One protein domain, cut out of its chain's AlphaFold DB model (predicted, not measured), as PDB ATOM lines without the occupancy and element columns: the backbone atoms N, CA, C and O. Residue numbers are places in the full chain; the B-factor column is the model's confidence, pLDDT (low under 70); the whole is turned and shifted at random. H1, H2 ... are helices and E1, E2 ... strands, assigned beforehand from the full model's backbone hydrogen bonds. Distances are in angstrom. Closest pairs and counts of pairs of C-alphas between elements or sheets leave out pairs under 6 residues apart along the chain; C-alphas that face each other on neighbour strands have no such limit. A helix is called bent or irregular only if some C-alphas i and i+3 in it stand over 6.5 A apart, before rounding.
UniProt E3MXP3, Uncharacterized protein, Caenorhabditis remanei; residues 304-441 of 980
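This is residues 304 to 441 of the 980 residues of an uncharacterized protein of Caenorhabditis remanei (UniProt E3MXP3). Two long helices, the first arm of H2 and H5, run side by side in opposite directions along an elongated helical body, with H5 as its core and H1, H3 and H4 also packed on H5. At one end, residues 327 to 342 stick out as a free loop joining H1 to H2. The printed part has 138 residues with five named helices and one named strand, in the order H1, E1, H2, H3, H4, H5, and is mostly helix. It is only just compact, close to loose, with a radius of gyration of the C-alphas of 16.7 A and spans of 54 by 29 by 22 A.

H2, residues 341 to 374, was assigned as one helix by its hydrogen bonds but is bent: C-alphas 364 and 367 are 7.3 A apart. Its arms are H2a, residues 341 to 364, 35.1 A long from C-alpha 341 at (197.531, 236.419, 179.324), and H2b, residues 367 to 374, 10.5 A. H5, residues 412 to 437, is 37.4 A long and ends with C-alpha 437 at (214.183, 243.117, 175.534). H1 is residues 313 to 327, 20.8 A; E1 336 to 338, 6.9 A; H3 378 to 388, 15.5 A; H4 390 to 410, 28.9 A. H4 is irregular, with C-alphas 395 and 398 7.9 A apart and a kink of 65 degrees near residue 397.

H2a touches the hub H5, closest at C-alphas 358 and 428, 4.5 A, opposite ways at a shallow tilt of 34 degrees, only just short of steep. H1, H3, H4 and H5 form a bundle, helices side by side. H1 touches H5 with residues 314 to 319 alone, closest at C-alphas 315 and 425, 5.6 A. H3 and H4 form a helical hairpin, closest at C-alphas 386 and 393, 5.5 A. H4 and H5 form another, closest at C-alphas 408 and 415, 5.2 A. H2a is apart from H1, H3 and H4. Every O i to N i+4 pair is within hydrogen-bond range in H1, H2a, H2b, H3 and H5; in H4 8 of 17 are, beside 11 of 18 O i to N i+3 pairs.

The C-alphas of Lys 338 and Thr 410, the two farthest apart, are 54.7 A apart. The printed part has no cut and no long link. E1 pairs with no named strand. The pLDDT is under 70 at residues 310 to 314, 327 to 333, 391, 395 to 396 and 399.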
ATOM      1  N   LEU A 304     211.417 229.064 185.266       83.25
ATOM      2  CA  LEU A 304     211.568 227.959 186.220       83.25
ATOM      3  C   LEU A 304     210.620 226.775 185.959       83.25
ATOM      4  O   LEU A 304     210.964 225.650 186.333       83.25
ATOM      5  N   HIS A 305     209.490 226.974 185.280       82.25
ATOM      6  CA  HIS A 305     208.602 225.890 184.843       82.25
ATOM      7  C   HIS A 305     208.919 225.378 183.431       82.25
ATOM      8  O   HIS A 305     208.877 224.173 183.189       82.25
ATOM      9  N   THR A 306     209.284 226.275 182.517       82.25
ATOM     10  CA  THR A 306     209.367 226.013 181.070       82.25
ATOM     11  C   THR A 306     210.652 225.326 180.642       82.25
ATOM     12  O   THR A 306     210.615 224.438 179.790       82.25
ATOM     13  N   ILE A 307     211.780 225.748 181.218       81.44
ATOM     14  CA  ILE A 307     213.109 225.244 180.864       81.44
ATOM     15  C   ILE A 307     213.200 223.787 181.309       81.44
ATOM     16  O   ILE A 307     212.932 223.482 182.473       81.44
ATOM     17  N   LYS A 308     213.515 222.870 180.395       77.19
ATOM     18  CA  LYS A 308     213.462 221.424 180.677       77.19
ATOM     19  C   LYS A 308     214.777 220.858 181.199       77.19
ATOM     20  O   LYS A 308     214.752 219.815 181.846       77.19
ATOM     21  N   ARG A 309     215.903 221.526 180.939       73.44
ATOM     22  CA  ARG A 309     217.213 221.157 181.494       73.44
ATOM     23  C   ARG A 309     217.204 221.191 183.027       73.44
ATOM     24  O   ARG A 309     216.524 222.026 183.629       73.44
ATOM     25  N   ASP A 310     218.023 220.343 183.651       65.88
ATOM     26  CA  ASP A 310     218.246 220.363 185.098       65.88
ATOM     27  C   ASP A 310     218.652 221.755 185.592       65.88
ATOM     28  O   ASP A 310     219.680 222.329 185.211       65.88
ATOM     29  N   LYS A 311     217.804 222.308 186.463       67.31
ATOM     30  CA  LYS A 311     217.926 223.665 186.997       67.31
ATOM     31  C   LYS A 311     218.841 223.664 188.211       67.31
ATOM     32  O   LYS A 311     218.364 223.755 189.348       67.31
ATOM     33  N   THR A 312     220.142 223.558 187.937       67.81
ATOM     34  CA  THR A 312     221.219 223.693 188.927       67.81
ATOM     35  C   THR A 312     221.034 224.954 189.772       67.81
ATOM     36  O   THR A 312     220.507 225.962 189.291       67.81
ATOM     37  N   ASP A 313     221.517 224.956 191.014       66.44
ATOM     38  CA  ASP A 313     221.427 226.155 191.860       66.44
ATOM     39  C   ASP A 313     222.134 227.360 191.222       66.44
ATOM     40  O   ASP A 313     221.635 228.481 191.285       66.44
ATOM     41  N   SER A 314     223.220 227.122 190.477       69.62
ATOM     42  CA  SER A 314     223.884 228.145 189.662       69.62
ATOM     43  C   SER A 314     222.991 228.748 188.567       69.62
ATOM     44  O   SER A 314     223.103 229.942 188.300       69.62
ATOM     45  N   PHE A 315     222.073 227.980 187.962       77.94
ATOM     46  CA  PHE A 315     221.079 228.520 187.026       77.94
ATOM     47  C   PHE A 315     220.078 229.424 187.754       77.94
ATOM     48  O   PHE A 315     219.804 230.537 187.305       77.94
ATOM     49  N   ARG A 316     219.563 228.970 188.905       75.50
ATOM     50  CA  ARG A 316     218.589 229.719 189.718       75.50
ATOM     51  C   ARG A 316     219.171 231.047 190.207       75.50
ATOM     52  O   ARG A 316     218.501 232.070 190.109       75.50
ATOM     53  N   VAL A 317     220.419 231.032 190.683       72.88
ATOM     54  CA  VAL A 317     221.154 232.221 191.144       72.88
ATOM     55  C   VAL A 317     221.440 233.191 189.993       72.88
ATOM     56  O   VAL A 317     221.204 234.386 190.157       72.88
ATOM     57  N   LEU A 318     221.885 232.709 188.824       75.69
ATOM     58  CA  LEU A 318     222.106 233.561 187.647       75.69
ATOM     59  C   LEU A 318     220.800 234.209 187.159       75.69
ATOM     60  O   LEU A 318     220.768 235.420 186.944       75.69
ATOM     61  N   LEU A 319     219.710 233.440 187.066       80.50
ATOM     62  CA  LEU A 319     218.397 233.947 186.656       80.50
ATOM     63  C   LEU A 319     217.894 235.026 187.626       80.50
ATOM     64  O   LEU A 319     217.536 236.123 187.202       80.50
ATOM     65  N   ALA A 320     217.929 234.729 188.926       75.81
ATOM     66  CA  ALA A 320     217.591 235.663 189.994       75.81
ATOM     67  C   ALA A 320     218.405 236.963 189.902       75.81
ATOM     68  O   ALA A 320     217.845 238.057 189.961       75.81
ATOM     69  N   HIS A 321     219.724 236.853 189.728       74.56
ATOM     70  CA  HIS A 321     220.607 238.012 189.696       74.56
ATOM     71  C   HIS A 321     220.363 238.901 188.469       74.56
ATOM     72  O   HIS A 321     220.214 240.117 188.610       74.56
ATOM     73  N   VAL A 322     220.263 238.303 187.277       77.75
ATOM     74  CA  VAL A 322     220.002 239.039 186.033       77.75
ATOM     75  C   VAL A 322     218.652 239.743 186.106       77.75
ATOM     76  O   VAL A 322     218.614 240.962 185.936       77.75
ATOM     77  N   LEU A 323     217.568 239.037 186.448       78.50
ATOM     78  CA  LEU A 323     216.235 239.642 186.543       78.50
ATOM     79  C   LEU A 323     216.189 240.773 187.579       78.50
ATOM     80  O   LEU A 323     215.687 241.852 187.265       78.50
ATOM     81  N   LYS A 324     216.799 240.587 188.758       74.38
ATOM     82  CA  LYS A 324     216.880 241.630 189.793       74.38
ATOM     83  C   LYS A 324     217.681 242.855 189.340       74.38
ATOM     84  O   LYS A 324     217.270 243.982 189.593       74.38
ATOM     85  N   SER A 325     218.791 242.663 188.625       74.75
ATOM     86  CA  SER A 325     219.593 243.778 188.091       74.75
ATOM     87  C   SER A 325     218.826 244.636 187.073       74.75
ATOM     88  O   SER A 325     219.120 245.822 186.918       74.75
ATOM     89  N   LYS A 326     217.834 244.051 186.385       73.81
ATOM     90  CA  LYS A 326     216.928 244.764 185.474       73.81
ATOM     91  C   LYS A 326     215.769 245.395 186.236       73.81
ATOM     92  O   LYS A 326     215.495 246.563 185.991       73.81
ATOM     93  N   SER A 327     215.166 244.683 187.192       69.50
ATOM     94  CA  SER A 327     214.087 245.229 188.022       69.50
ATOM     95  C   SER A 327     214.548 246.442 188.837       69.50
ATOM     96  O   SER A 327     213.785 247.380 189.005       69.50
ATOM     97  N   MET A 328     215.816 246.477 189.273       64.25
ATOM     98  CA  MET A 328     216.432 247.635 189.939       64.25
ATOM     99  C   MET A 328     216.567 248.870 189.033       64.25
ATOM    100  O   MET A 328     216.576 249.989 189.532       64.25
ATOM    101  N   ARG A 329     216.620 248.701 187.704       62.16
ATOM    102  CA  ARG A 329     216.571 249.820 186.737       62.16
ATOM    103  C   ARG A 329     215.144 250.309 186.470       62.16
ATOM    104  O   ARG A 329     214.974 251.334 185.821       62.16
ATOM    105  N   THR A 330     214.145 249.570 186.947       56.88
ATOM    106  CA  THR A 330     212.714 249.898 186.872       56.88
ATOM    107  C   THR A 330     212.091 250.053 188.261       56.88
ATOM    108  O   THR A 330     210.872 250.115 188.372       56.88
ATOM    109  N   ASP A 331     212.901 250.136 189.322       55.84
ATOM    110  CA  ASP A 331     212.467 250.323 190.717       55.84
ATOM    111  C   ASP A 331     212.096 251.795 190.978       55.84
ATOM    112  O   ASP A 331     212.371 252.342 192.036       55.84
ATOM    113  N   GLY A 332     211.533 252.446 189.956       60.00
ATOM    114  CA  GLY A 332     211.016 253.804 189.976       60.00
ATOM    115  C   GLY A 332     209.638 253.864 190.630       60.00
ATOM    116  O   GLY A 332     209.344 253.163 191.597       60.00
ATOM    117  N   GLN A 333     208.771 254.694 190.060       68.06
ATOM    118  CA  GLN A 333     207.393 254.839 190.518       68.06
ATOM    119  C   GLN A 333     206.592 253.539 190.371       68.06
ATOM    120  O   GLN A 333     206.794 252.757 189.438       68.06
ATOM    121  N   VAL A 334     205.629 253.331 191.272       74.88
ATOM    122  CA  VAL A 334     204.703 252.192 191.203       74.88
ATOM    123  C   VAL A 334     203.753 252.365 190.021       74.88
ATOM    124  O   VAL A 334     202.779 253.111 190.078       74.88
ATOM    125  N   GLU A 335     204.031 251.637 188.942       80.44
ATOM    126  CA  GLU A 335     203.217 251.625 187.730       80.44
ATOM    127  C   GLU A 335     202.563 250.260 187.487       80.44
ATOM    128  O   GLU A 335     203.150 249.199 187.734       80.44
ATOM    129  N   PHE A 336     201.350 250.298 186.936       86.19
ATOM    130  CA  PHE A 336     200.579 249.124 186.549       86.19
ATOM    131  C   PHE A 336     200.357 249.102 185.037       86.19
ATOM    132  O   PHE A 336     200.098 250.129 184.412       86.19
ATOM    133  N   VAL A 337     200.403 247.908 184.455       86.56
ATOM    134  CA  VAL A 337     200.023 247.659 183.057       86.56
ATOM    135  C   VAL A 337     198.850 246.685 183.015       86.56
ATOM    136  O   VAL A 337     198.661 245.901 183.949       86.56
ATOM    137  N   LYS A 338     198.044 246.727 181.947       87.94
ATOM    138  CA  LYS A 338     196.977 245.736 181.751       87.94
ATOM    139  C   LYS A 338     197.587 244.336 181.686       87.94
ATOM    140  O   LYS A 338     198.606 244.130 181.030       87.94
ATOM    141  N   PHE A 339     196.968 243.391 182.382       89.44
ATOM    142  CA  PHE A 339     197.396 241.998 182.372       89.44
ATOM    143  C   PHE A 339     196.937 241.341 181.065       89.44
ATOM    144  O   PHE A 339     195.736 241.176 180.844       89.44
ATOM    145  N   ASP A 340     197.892 240.969 180.214       86.94
ATOM    146  CA  ASP A 340     197.650 240.236 178.972       86.94
ATOM    147  C   ASP A 340     198.177 238.801 179.098       86.94
ATOM    148  O   ASP A 340     199.381 238.553 179.087       86.94
ATOM    149  N   GLU A 341     197.251 237.853 179.222       88.69
ATOM    150  CA  GLU A 341     197.531 236.419 179.324       88.69
ATOM    151  C   GLU A 341     198.259 235.894 178.074       88.69
ATOM    152  O   GLU A 341     199.239 235.160 178.192       88.69
ATOM    153  N   LYS A 342     197.893 236.385 176.878       90.44
ATOM    154  CA  LYS A 342     198.507 235.959 175.610       90.44
ATOM    155  C   LYS A 342     199.960 236.402 175.501       90.44
ATOM    156  O   LYS A 342     200.789 235.667 174.971       90.44
ATOM    157  N   MET A 343     200.289 237.582 176.030       89.31
ATOM    158  CA  MET A 343     201.676 238.043 176.105       89.31
ATOM    159  C   MET A 343     202.536 237.073 176.933       89.31
ATOM    160  O   MET A 343     203.690 236.828 176.579       89.31
ATOM    161  N   PHE A 344     201.995 236.505 178.015       89.31
ATOM    162  CA  PHE A 344     202.710 235.525 178.835       89.31
ATOM    163  C   PHE A 344     202.812 234.150 178.155       89.31
ATOM    164  O   PHE A 344     203.897 233.564 178.190       89.31
ATOM    165  N   ASP A 345     201.778 233.698 177.440       90.12
ATOM    166  CA  ASP A 345     201.840 232.494 176.590       90.12
ATOM    167  C   ASP A 345     202.934 232.610 175.506       90.12
ATOM    168  O   ASP A 345     203.691 231.666 175.236       90.12
ATOM    169  N   GLU A 346     203.056 233.787 174.884       92.69
ATOM    170  CA  GLU A 346     204.118 234.087 173.920       92.69
ATOM    171  C   GLU A 346     205.507 234.085 174.567       92.69
ATOM    172  O   GLU A 346     206.435 233.506 174.000       92.69
ATOM    173  N   ILE A 347     205.661 234.688 175.754       91.12
ATOM    174  CA  ILE A 347     206.915 234.649 176.526       91.12
ATOM    175  C   ILE A 347     207.306 233.194 176.822       91.12
ATOM    176  O   ILE A 347     208.460 232.821 176.608       91.12
ATOM    177  N   GLU A 348     206.361 232.356 177.252       92.25
ATOM    178  CA  GLU A 348     206.588 230.933 177.522       92.25
ATOM    179  C   GLU A 348     207.067 230.183 176.267       92.25
ATOM    180  O   GLU A 348     208.046 229.426 176.302       92.25
ATOM    181  N   LYS A 349     206.415 230.420 175.122       92.31
ATOM    182  CA  LYS A 349     206.825 229.841 173.838       92.31
ATOM    183  C   LYS A 349     208.224 230.305 173.427       92.31
ATOM    184  O   LYS A 349     209.066 229.470 173.090       92.31
ATOM    185  N   GLU A 350     208.488 231.607 173.470       93.25
ATOM    186  CA  GLU A 350     209.787 232.170 173.102       93.25
ATOM    187  C   GLU A 350     210.917 231.686 174.021       93.25
ATOM    188  O   GLU A 350     212.026 231.451 173.540       93.25
ATOM    189  N   MET A 351     210.652 231.469 175.314       91.31
ATOM    190  CA  MET A 351     211.630 230.894 176.242       91.31
ATOM    191  C   MET A 351     212.023 229.458 175.874       91.31
ATOM    192  O   MET A 351     213.206 229.132 175.965       91.31
ATOM    193  N   ARG A 352     211.095 228.609 175.402       89.56
ATOM    194  CA  ARG A 352     211.435 227.258 174.895       89.56
ATOM    195  C   ARG A 352     212.353 227.313 173.675       89.56
ATOM    196  O   ARG A 352     213.319 226.553 173.564       89.56
ATOM    197  N   GLU A 353     212.054 228.220 172.750       89.75
ATOM    198  CA  GLU A 353     212.894 228.444 171.571       89.75
ATOM    199  C   GLU A 353     214.270 229.012 171.965       89.75
ATOM    200  O   GLU A 353     215.289 228.620 171.392       89.75
ATOM    201  N   GLY A 354     214.304 229.898 172.966       87.81
ATOM    202  CA  GLY A 354     215.510 230.478 173.553       87.81
ATOM    203  C   GLY A 354     216.393 229.451 174.265       87.81
ATOM    204  O   GLY A 354     217.599 229.446 174.029       87.81
ATOM    205  N   GLU A 355     215.817 228.535 175.055       89.38
ATOM    206  CA  GLU A 355     216.538 227.408 175.671       89.38
ATOM    207  C   GLU A 355     217.241 226.574 174.592       89.38
ATOM    208  O   GLU A 355     218.447 226.338 174.667       89.38
ATOM    209  N   THR A 356     216.506 226.199 173.542       88.88
ATOM    210  CA  THR A 356     217.028 225.374 172.442       88.88
ATOM    211  C   THR A 356     218.199 226.058 171.726       88.88
ATOM    212  O   THR A 356     219.252 225.446 171.535       88.88
ATOM    213  N   LYS A 357     218.050 227.342 171.372       89.69
ATOM    214  CA  LYS A 357     219.092 228.141 170.698       89.69
ATOM    215  C   LYS A 357     220.306 228.388 171.603       89.69
ATOM    216  O   LYS A 357     221.442 228.246 171.153       89.69
ATOM    217  N   GLY A 358     220.082 228.702 172.880       89.25
ATOM    218  CA  GLY A 358     221.142 228.915 173.869       89.25
ATOM    219  C   GLY A 358     221.969 227.652 174.117       89.25
ATOM    220  O   GLY A 358     223.197 227.714 174.166       89.25
ATOM    221  N   LEU A 359     221.324 226.483 174.179       88.62
ATOM    222  CA  LEU A 359     222.026 225.203 174.255       88.62
ATOM    223  C   LEU A 359     222.834 224.922 172.982       88.62
ATOM    224  O   LEU A 359     224.006 224.576 173.090       88.62
ATOM    225  N   GLN A 360     222.270 225.123 171.786       89.56
ATOM    226  CA  GLN A 360     223.015 224.970 170.525       89.56
ATOM    227  C   GLN A 360     224.273 225.858 170.482       89.56
ATOM    228  O   GLN A 360     225.344 225.388 170.098       89.56
ATOM    229  N   GLN A 361     224.173 227.108 170.947       89.50
ATOM    230  CA  GLN A 361     225.313 228.021 171.068       89.50
ATOM    231  C   GLN A 361     226.376 227.502 172.054       89.50
ATOM    232  O   GLN A 361     227.567 227.524 171.739       89.50
ATOM    233  N   ALA A 362     225.961 227.003 173.222       89.31
ATOM    234  CA  ALA A 362     226.869 226.431 174.214       89.31
ATOM    235  C   ALA A 362     227.587 225.177 173.678       89.31
ATOM    236  O   ALA A 362     228.806 225.061 173.805       89.31
ATOM    237  N   TRP A 363     226.864 224.268 173.016       89.06
ATOM    238  CA  TRP A 363     227.443 223.081 172.374       89.06
ATOM    239  C   TRP A 363     228.476 223.446 171.300       89.06
ATOM    240  O   TRP A 363     229.555 222.855 171.279       89.06
ATOM    241  N   ALA A 364     228.207 224.463 170.473       90.31
ATOM    242  CA  ALA A 364     229.157 224.946 169.467       90.31
ATOM    243  C   ALA A 364     230.453 225.524 170.078       90.31
ATOM    244  O   ALA A 364     231.521 225.412 169.479       90.31
ATOM    245  N   GLN A 365     230.383 226.115 171.276       87.25
ATOM    246  CA  GLN A 365     231.544 226.696 171.967       87.25
ATOM    247  C   GLN A 365     232.257 225.722 172.929       87.25
ATOM    248  O   GLN A 365     233.374 226.018 173.365       87.25
ATOM    249  N   ARG A 366     231.668 224.550 173.224       87.88
ATOM    250  CA  ARG A 366     232.189 223.553 174.182       87.88
ATOM    251  C   ARG A 366     233.657 223.207 173.934       87.88
ATOM    252  O   ARG A 366     234.481 223.369 174.829       87.88
ATOM    253  N   HIS A 367     234.001 222.784 172.715       86.81
ATOM    254  CA  HIS A 367     235.367 222.358 172.386       86.81
ATOM    255  C   HIS A 367     236.389 223.489 172.598       86.81
ATOM    256  O   HIS A 367     237.475 223.243 173.124       86.81
ATOM    257  N   HIS A 368     236.051 224.729 172.235       87.00
ATOM    258  CA  HIS A 368     236.950 225.869 172.405       87.00
ATOM    259  C   HIS A 368     237.245 226.141 173.890       87.00
ATOM    260  O   HIS A 368     238.406 226.270 174.276       87.00
ATOM    261  N   LEU A 369     236.213 226.139 174.739       85.44
ATOM    262  CA  LEU A 369     236.366 226.320 176.186       85.44
ATOM    263  C   LEU A 369     237.107 225.155 176.860       85.44
ATOM    264  O   LEU A 369     237.943 225.396 177.731       85.44
ATOM    265  N   GLU A 370     236.890 223.912 176.418       87.75
ATOM    266  CA  GLU A 370     237.681 222.766 176.885       87.75
ATOM    267  C   GLU A 370     239.175 222.904 176.528       87.75
ATOM    268  O   GLU A 370     240.026 222.562 177.350       87.75
ATOM    269  N   MET A 371     239.514 223.451 175.353       88.25
ATOM    270  CA  MET A 371     240.910 223.715 174.971       88.25
ATOM    271  C   MET A 371     241.547 224.833 175.804       88.25
ATOM    272  O   MET A 371     242.696 224.695 176.224       88.25
ATOM    273  N   LEU A 372     240.811 225.910 176.101       88.94
ATOM    274  CA  LEU A 372     241.292 226.969 176.998       88.94
ATOM    275  C   LEU A 372     241.534 226.445 178.424       88.94
ATOM    276  O   LEU A 372     242.507 226.843 179.065       88.94
ATOM    277  N   LEU A 373     240.688 225.523 178.900       88.06
ATOM    278  CA  LEU A 373     240.833 224.882 180.209       88.06
ATOM    279  C   LEU A 373     242.046 223.943 180.258       88.06
ATOM    280  O   LEU A 373     242.819 224.000 181.212       88.06
ATOM    281  N   LEU A 374     242.265 223.139 179.209       87.25
ATOM    282  CA  LEU A 374     243.467 222.308 179.053       87.25
ATOM    283  C   LEU A 374     244.751 223.151 179.033       87.25
ATOM    284  O   LEU A 374     245.728 222.804 179.692       87.25
ATOM    285  N   ALA A 375     244.724 224.293 178.342       88.50
ATOM    286  CA  ALA A 375     245.813 225.267 178.320       88.50
ATOM    287  C   ALA A 375     245.969 226.063 179.634       88.50
ATOM    288  O   ALA A 375     246.850 226.917 179.724       88.50
ATOM    289  N   LYS A 376     245.112 225.823 180.643       87.31
ATOM    290  CA  LYS A 376     245.052 226.564 181.918       87.31
ATOM    291  C   LYS A 376     244.930 228.085 181.724       87.31
ATOM    292  O   LYS A 376     245.351 228.869 182.572       87.31
ATOM    293  N   ASN A 377     244.331 228.518 180.613       89.56
ATOM    294  CA  ASN A 377     244.174 229.927 180.264       89.56
ATOM    295  C   ASN A 377     242.881 230.494 180.871       89.56
ATOM    296  O   ASN A 377     241.918 230.829 180.176       89.56
ATOM    297  N   TYR A 378     242.857 230.591 182.202       87.44
ATOM    298  CA  TYR A 378     241.693 231.077 182.947       87.44
ATOM    299  C   TYR A 378     241.336 232.530 182.615       87.44
ATOM    300  O   TYR A 378     240.169 232.890 182.698       87.44
ATOM    301  N   ALA A 379     242.305 233.347 182.184       87.00
ATOM    302  CA  ALA A 379     242.061 234.714 181.729       87.00
ATOM    303  C   ALA A 379     241.209 234.750 180.444       87.00
ATOM    304  O   ALA A 379     240.265 235.533 180.357       87.00
ATOM    305  N   ALA A 380     241.477 233.867 179.476       89.00
ATOM    306  CA  ALA A 380     240.653 233.744 178.272       89.00
ATOM    307  C   ALA A 380     239.253 233.182 178.577       89.00
ATOM    308  O   ALA A 380     238.267 233.692 178.048       89.00
ATOM    309  N   ILE A 381     239.145 232.194 179.476       87.56
ATOM    310  CA  ILE A 381     237.850 231.668 179.951       87.56
ATOM    311  C   ILE A 381     237.035 232.788 180.615       87.56
ATOM    312  O   ILE A 381     235.876 233.011 180.267       87.56
ATOM    313  N   ALA A 382     237.663 233.537 181.524       86.44
ATOM    314  CA  ALA A 382     237.083 234.692 182.197       86.44
ATOM    315  C   ALA A 382     236.604 235.764 181.204       86.44
ATOM    316  O   ALA A 382     235.497 236.278 181.342       86.44
ATOM    317  N   SER A 383     237.415 236.075 180.190       88.81
ATOM    318  CA  SER A 383     237.055 237.013 179.123       88.81
ATOM    319  C   SER A 383     235.834 236.536 178.330       88.81
ATOM    320  O   SER A 383     234.897 237.305 178.130       88.81
ATOM    321  N   LYS A 384     235.775 235.245 177.964       87.38
ATOM    322  CA  LYS A 384     234.645 234.669 177.216       87.38
ATOM    323  C   LYS A 384     233.329 234.737 177.995       87.38
ATOM    324  O   LYS A 384     232.289 235.035 177.413       87.38
ATOM    325  N   PHE A 385     233.362 234.501 179.306       86.56
ATOM    326  CA  PHE A 385     232.177 234.643 180.153       86.56
ATOM    327  C   PHE A 385     231.702 236.103 180.250       86.56
ATOM    328  O   PHE A 385     230.511 236.356 180.062       86.56
ATOM    329  N   ARG A 386     232.613 237.071 180.432       86.94
ATOM    330  CA  ARG A 386     232.267 238.507 180.398       86.94
ATOM    331  C   ARG A 386     231.717 238.955 179.045       86.94
ATOM    332  O   ARG A 386     230.763 239.716 179.020       86.94
ATOM    333  N   GLU A 387     232.279 238.479 177.933       86.94
ATOM    334  CA  GLU A 387     231.777 238.767 176.580       86.94
ATOM    335  C   GLU A 387     230.312 238.329 176.420       86.94
ATOM    336  O   GLU A 387     229.510 239.036 175.813       86.94
ATOM    337  N   LEU A 388     229.951 237.178 176.998       81.75
ATOM    338  CA  LEU A 388     228.583 236.669 176.966       81.75
ATOM    339  C   LEU A 388     227.648 237.446 177.903       81.75
ATOM    340  O   LEU A 388     226.532 237.749 177.492       81.75
ATOM    341  N   ASN A 389     228.050 237.754 179.141       77.56
ATOM    342  CA  ASN A 389     227.228 238.552 180.059       77.56
ATOM    343  C   ASN A 389     228.089 239.340 181.070       77.56
ATOM    344  O   ASN A 389     228.395 238.819 182.148       77.56
ATOM    345  N   PRO A 390     228.487 240.590 180.762       79.81
ATOM    346  CA  PRO A 390     229.449 241.315 181.593       79.81
ATOM    347  C   PRO A 390     228.845 241.675 182.955       79.81
ATOM    348  O   PRO A 390     229.450 241.401 183.987       79.81
ATOM    349  N   THR A 391     227.595 242.160 182.961       69.25
ATOM    350  CA  THR A 391     226.852 242.583 184.165       69.25
ATOM    351  C   THR A 391     226.858 241.533 185.278       69.25
ATOM    352  O   THR A 391     226.971 241.882 186.449       69.25
ATOM    353  N   PHE A 392     226.711 240.254 184.924       73.00
ATOM    354  CA  PHE A 392     226.724 239.160 185.890       73.00
ATOM    355  C   PHE A 392     228.139 238.696 186.231       73.00
ATOM    356  O   PHE A 392     228.487 238.560 187.407       73.00
ATOM    357  N   TRP A 393     228.957 238.422 185.210       81.56
ATOM    358  CA  TRP A 393     230.250 237.792 185.435       81.56
ATOM    359  C   TRP A 393     231.230 238.737 186.137       81.56
ATOM    360  O   TRP A 393     231.941 238.280 187.026       81.56
ATOM    361  N   ASP A 394     231.209 240.046 185.882       78.88
ATOM    362  CA  ASP A 394     232.079 240.986 186.604       78.88
ATOM    363  C   ASP A 394     231.844 241.000 188.130       78.88
ATOM    364  O   ASP A 394     232.776 241.292 188.879       78.88
ATOM    365  N   LEU A 395     230.651 240.618 188.610       67.88
ATOM    366  CA  LEU A 395     230.350 240.553 190.044       67.88
ATOM    367  C   LEU A 395     230.833 239.261 190.724       67.88
ATOM    368  O   LEU A 395     231.224 239.304 191.889       67.88
ATOM    369  N   ILE A 396     230.762 238.106 190.045       69.25
ATOM    370  CA  ILE A 396     230.936 236.793 190.704       69.25
ATOM    371  C   ILE A 396     232.041 235.906 190.126       69.25
ATOM    372  O   ILE A 396     232.311 234.834 190.664       69.25
ATOM    373  N   LEU A 397     232.674 236.297 189.021       74.50
ATOM    374  CA  LEU A 397     233.631 235.448 188.302       74.50
ATOM    375  C   LEU A 397     234.828 235.031 189.170       74.50
ATOM    376  O   LEU A 397     235.298 233.903 189.039       74.50
ATOM    377  N   SER A 398     235.266 235.872 190.110       70.44
ATOM    378  CA  SER A 398     236.280 235.517 191.118       70.44
ATOM    379  C   SER A 398     235.879 234.287 191.944       70.44
ATOM    380  O   SER A 398     236.671 233.355 192.071       70.44
ATOM    381  N   THR A 399     234.627 234.226 192.411       67.81
ATOM    382  CA  THR A 399     234.069 233.123 193.215       67.81
ATOM    383  C   THR A 399     234.064 231.780 192.476       67.81
ATOM    384  O   THR A 399     234.141 230.733 193.111       67.81
ATOM    385  N   TYR A 400     233.989 231.789 191.141       71.62
ATOM    386  CA  TYR A 400     233.957 230.571 190.317       71.62
ATOM    387  C   TYR A 400     235.323 230.206 189.716       71.62
ATOM    388  O   TYR A 400     235.559 229.039 189.399       71.62
ATOM    389  N   LEU A 401     236.242 231.168 189.589       77.00
ATOM    390  CA  LEU A 401     237.580 230.931 189.046       77.00
ATOM    391  C   LEU A 401     238.468 230.108 189.988       77.00
ATOM    392  O   LEU A 401     239.159 229.214 189.503       77.00
ATOM    393  N   GLU A 402     238.461 230.364 191.297       74.44
ATOM    394  CA  GLU A 402     239.302 229.610 192.243       74.44
ATOM    395  C   GLU A 402     238.910 228.120 192.346       74.44
ATOM    396  O   GLU A 402     239.789 227.272 192.146       74.44
ATOM    397  N   PRO A 403     237.623 227.743 192.529       74.31
ATOM    398  CA  PRO A 403     237.210 226.338 192.491       74.31
ATOM    399  C   PRO A 403     237.537 225.662 191.155       74.31
ATOM    400  O   PRO A 403     237.999 224.521 191.137       74.31
ATOM    401  N   LEU A 404     237.371 226.368 190.031       78.69
ATOM    402  CA  LEU A 404     237.711 225.844 188.708       78.69
ATOM    403  C   LEU A 404     239.223 225.596 188.546       78.69
ATOM    404  O   LEU A 404     239.634 224.587 187.967       78.69
ATOM    405  N   GLN A 405     240.065 226.487 189.071       82.31
ATOM    406  CA  GLN A 405     241.522 226.325 189.081       82.31
ATOM    407  C   GLN A 405     241.994 225.183 189.984       82.31
ATOM    408  O   GLN A 405     243.051 224.610 189.714       82.31
ATOM    409  N   LEU A 406     241.249 224.863 191.042       78.44
ATOM    410  CA  LEU A 406     241.528 223.723 191.909       78.44
ATOM    411  C   LEU A 406     241.108 222.413 191.227       78.44
ATOM    412  O   LEU A 406     241.945 221.530 191.040       78.44
ATOM    413  N   LEU A 407     239.857 222.327 190.762       75.62
ATOM    414  CA  LEU A 407     239.304 221.150 190.081       75.62
ATOM    415  C   LEU A 407     240.066 220.804 188.796       75.62
ATOM    416  O   LEU A 407     240.343 219.642 188.538       75.62
ATOM    417  N   SER A 408     240.485 221.780 187.994       77.56
ATOM    418  CA  SER A 408     241.256 221.512 186.763       77.56
ATOM    419  C   SER A 408     242.643 220.896 187.000       77.56
ATOM    420  O   SER A 408     243.219 220.325 186.072       77.56
ATOM    421  N   ARG A 409     243.190 220.987 188.223       76.38
ATOM    422  CA  ARG A 409     244.472 220.366 188.608       76.38
ATOM    423  C   ARG A 409     244.319 218.921 189.080       76.38
ATOM    424  O   ARG A 409     245.291 218.177 189.001       76.38
ATOM    425  N   THR A 410     243.146 218.547 189.587       72.38
ATOM    426  CA  THR A 410     242.912 217.292 190.323       72.38
ATOM    427  C   THR A 410     241.828 216.416 189.683       72.38
ATOM    428  O   THR A 410     241.988 215.203 189.608       72.38
ATOM    429  N   HIS A 411     240.772 217.030 189.151       81.00
ATOM    430  CA  HIS A 411     239.560 216.419 188.599       81.00
ATOM    431  C   HIS A 411     239.160 217.081 187.262       81.00
ATOM    432  O   HIS A 411     238.114 217.718 187.119       81.00
ATOM    433  N   LEU A 412     240.009 216.943 186.236       79.94
ATOM    434  CA  LEU A 412     239.849 217.636 184.946       79.94
ATOM    435  C   LEU A 412     238.500 217.369 184.241       79.94
ATOM    436  O   LEU A 412     237.976 218.264 183.579       79.94
ATOM    437  N   ALA A 413     237.931 216.167 184.372       80.31
ATOM    438  CA  ALA A 413     236.626 215.839 183.788       80.31
ATOM    439  C   ALA A 413     235.484 216.645 184.436       80.31
ATOM    440  O   ALA A 413     234.645 217.205 183.733       80.31
ATOM    441  N   GLU A 414     235.505 216.778 185.763       80.00
ATOM    442  CA  GLU A 414     234.542 217.575 186.532       80.00
ATOM    443  C   GLU A 414     234.703 219.071 186.223       80.00
ATOM    444  O   GLU A 414     233.718 219.779 186.025       80.00
ATOM    445  N   ALA A 415     235.945 219.548 186.074       81.06
ATOM    446  CA  ALA A 415     236.233 220.924 185.674       81.06
ATOM    447  C   ALA A 415     235.688 221.266 184.270       81.06
ATOM    448  O   ALA A 415     235.156 222.359 184.067       81.06
ATOM    449  N   LYS A 416     235.784 220.336 183.306       84.75
ATOM    450  CA  LYS A 416     235.191 220.498 181.965       84.75
ATOM    451  C   LYS A 416     233.670 220.616 182.032       84.75
ATOM    452  O   LYS A 416     233.102 221.520 181.416       84.75
ATOM    453  N   GLU A 417     233.018 219.736 182.787       83.75
ATOM    454  CA  GLU A 417     231.558 219.737 182.898       83.75
ATOM    455  C   GLU A 417     231.048 220.975 183.653       83.75
ATOM    456  O   GLU A 417     230.090 221.609 183.214       83.75
ATOM    457  N   LEU A 418     231.753 221.426 184.698       82.06
ATOM    458  CA  LEU A 418     231.456 222.680 185.401       82.06
ATOM    459  C   LEU A 418     231.495 223.897 184.458       82.06
ATOM    460  O   LEU A 418     230.567 224.710 184.463       82.06
ATOM    461  N   VAL A 419     232.526 224.016 183.610       84.81
ATOM    462  CA  VAL A 419     232.619 225.093 182.603       84.81
ATOM    463  C   VAL A 419     231.483 225.005 181.587       84.81
ATOM    464  O   VAL A 419     230.888 226.030 181.248       84.81
ATOM    465  N   PHE A 420     231.134 223.800 181.133       86.44
ATOM    466  CA  PHE A 420     230.042 223.604 180.182       86.44
ATOM    467  C   PHE A 420     228.659 223.923 180.784       86.44
ATOM    468  O   PHE A 420     227.816 224.525 180.111       86.44
ATOM    469  N   ILE A 421     228.439 223.616 182.066       84.12
ATOM    470  CA  ILE A 421     227.242 224.009 182.826       84.12
ATOM    471  C   ILE A 421     227.143 225.537 182.937       84.12
ATOM    472  O   ILE A 421     226.076 226.093 182.672       84.12
ATOM    473  N   MET A 422     228.239 226.224 183.282       84.06
ATOM    474  CA  MET A 422     228.275 227.692 183.365       84.06
ATOM    475  C   MET A 422     228.000 228.353 182.006       84.06
ATOM    476  O   MET A 422     227.219 229.306 181.926       84.06
ATOM    477  N   LEU A 423     228.586 227.820 180.929       87.44
ATOM    478  CA  LEU A 423     228.353 228.273 179.555       87.44
ATOM    479  C   LEU A 423     226.886 228.105 179.153       87.44
ATOM    480  O   LEU A 423     226.250 229.067 178.726       87.44
ATOM    481  N   SER A 424     226.336 226.906 179.353       87.94
ATOM    482  CA  SER A 424     224.942 226.582 179.037       87.94
ATOM    483  C   SER A 424     223.970 227.502 179.775       87.94
ATOM    484  O   SER A 424     223.064 228.060 179.162       87.94
ATOM    485  N   ASN A 425     224.191 227.723 181.076       86.88
ATOM    486  CA  ASN A 425     223.370 228.632 181.877       86.88
ATOM    487  C   ASN A 425     223.454 230.082 181.363       86.88
ATOM    488  O   ASN A 425     222.422 230.743 181.262       86.88
ATOM    489  N   THR A 426     224.647 230.553 180.981       87.81
ATOM    490  CA  THR A 426     224.841 231.908 180.429       87.81
ATOM    491  C   THR A 426     224.116 232.077 179.091       87.81
ATOM    492  O   THR A 426     223.345 233.020 178.928       87.81
ATOM    493  N   CYS A 427     224.292 231.150 178.145       89.00
ATOM    494  CA  CYS A 427     223.652 231.232 176.828       89.00
ATOM    495  C   CYS A 427     222.116 231.166 176.908       89.00
ATOM    496  O   CYS A 427     221.437 231.917 176.210       89.00
ATOM    497  N   VAL A 428     221.555 230.318 177.781       89.00
ATOM    498  CA  VAL A 428     220.097 230.251 177.995       89.00
ATOM    499  C   VAL A 428     219.563 231.552 178.604       89.00
ATOM    500  O   VAL A 428     218.532 232.054 178.160       89.00
ATOM    501  N   ILE A 429     220.263 232.139 179.578       87.81
ATOM    502  CA  ILE A 429     219.789 233.348 180.271       87.81
ATOM    503  C   ILE A 429     219.945 234.607 179.412       87.81
ATOM    504  O   ILE A 429     219.047 235.444 179.413       87.81
ATOM    505  N   ASN A 430     220.957 234.671 178.545       87.94
ATOM    506  CA  ASN A 430     221.010 235.662 177.467       87.94
ATOM    507  C   ASN A 430     219.801 235.547 176.516       87.94
ATOM    508  O   ASN A 430     219.272 236.560 176.059       87.94
ATOM    509  N   GLY A 431     219.337 234.324 176.235       88.94
ATOM    510  CA  GLY A 431     218.097 234.086 175.492       88.94
ATOM    511  C   GLY A 431     216.871 234.669 176.204       88.94
ATOM    512  O   GLY A 431     216.070 235.359 175.576       88.94
ATOM    513  N   ILE A 432     216.755 234.470 177.521       88.50
ATOM    514  CA  ILE A 432     215.686 235.064 178.344       88.50
ATOM    515  C   ILE A 432     215.750 236.598 178.304       88.50
ATOM    516  O   ILE A 432     214.725 237.242 178.078       88.50
ATOM    517  N   GLU A 433     216.937 237.198 178.446       86.31
ATOM    518  CA  GLU A 433     217.102 238.653 178.340       86.31
ATOM    519  C   GLU A 433     216.626 239.201 176.987       86.31
ATOM    520  O   GLU A 433     216.005 240.264 176.949       86.31
ATOM    521  N   GLN A 434     216.838 238.477 175.882       87.81
ATOM    522  CA  GLN A 434     216.321 238.870 174.566       87.81
ATOM    523  C   GLN A 434     214.786 238.809 174.489       87.81
ATOM    524  O   GLN A 434     214.174 239.710 173.911       87.81
ATOM    525  N   VAL A 435     214.149 237.796 175.092       89.12
ATOM    526  CA  VAL A 435     212.674 237.692 175.172       89.12
ATOM    527  C   VAL A 435     212.076 238.875 175.943       89.12
ATOM    528  O   VAL A 435     211.039 239.413 175.542       89.12
ATOM    529  N   MET A 436     212.755 239.325 177.005       86.06
ATOM    530  CA  MET A 436     212.376 240.531 177.750       86.06
ATOM    531  C   MET A 436     212.648 241.818 176.965       86.06
ATOM    532  O   MET A 436     211.805 242.711 176.952       86.06
ATOM    533  N   ALA A 437     213.789 241.919 176.278       85.31
ATOM    534  CA  ALA A 437     214.183 243.117 175.534       85.31
ATOM    535  C   ALA A 437     213.183 243.481 174.421       85.31
ATOM    536  O   ALA A 437     212.887 244.659 174.229       85.31
ATOM    537  N   LYS A 438     212.575 242.487 173.756       88.19
ATOM    538  CA  LYS A 438     211.464 242.701 172.801       88.19
ATOM    539  C   LYS A 438     210.261 243.433 173.408       88.19
ATOM    540  O   LYS A 438     209.503 244.068 172.683       88.19
ATOM    541  N   ARG A 439     210.074 243.319 174.725       83.88
ATOM    542  CA  ARG A 439     208.952 243.866 175.503       83.88
ATOM    543  C   ARG A 439     209.401 245.025 176.406       83.88
ATOM    544  O   ARG A 439     208.676 245.419 177.318       83.88
ATOM    545  N   ALA A 440     210.577 245.606 176.138       78.38
ATOM    546  CA  ALA A 440     211.160 246.682 176.937       78.38
ATOM    547  C   ALA A 440     210.252 247.917 177.063       78.38
ATOM    548  O   ALA A 440     210.274 248.558 178.103       78.38
ATOM    549  N   SER A 441     209.411 248.230 176.073       71.31
ATOM    550  CA  SER A 441     208.431 249.322 176.185       71.31
ATOM    551  C   SER A 441     207.424 249.098 177.321       71.31
ATOM    552  O   SER A 441     207.159 250.015 178.085       71.31
TER     553      SER A 441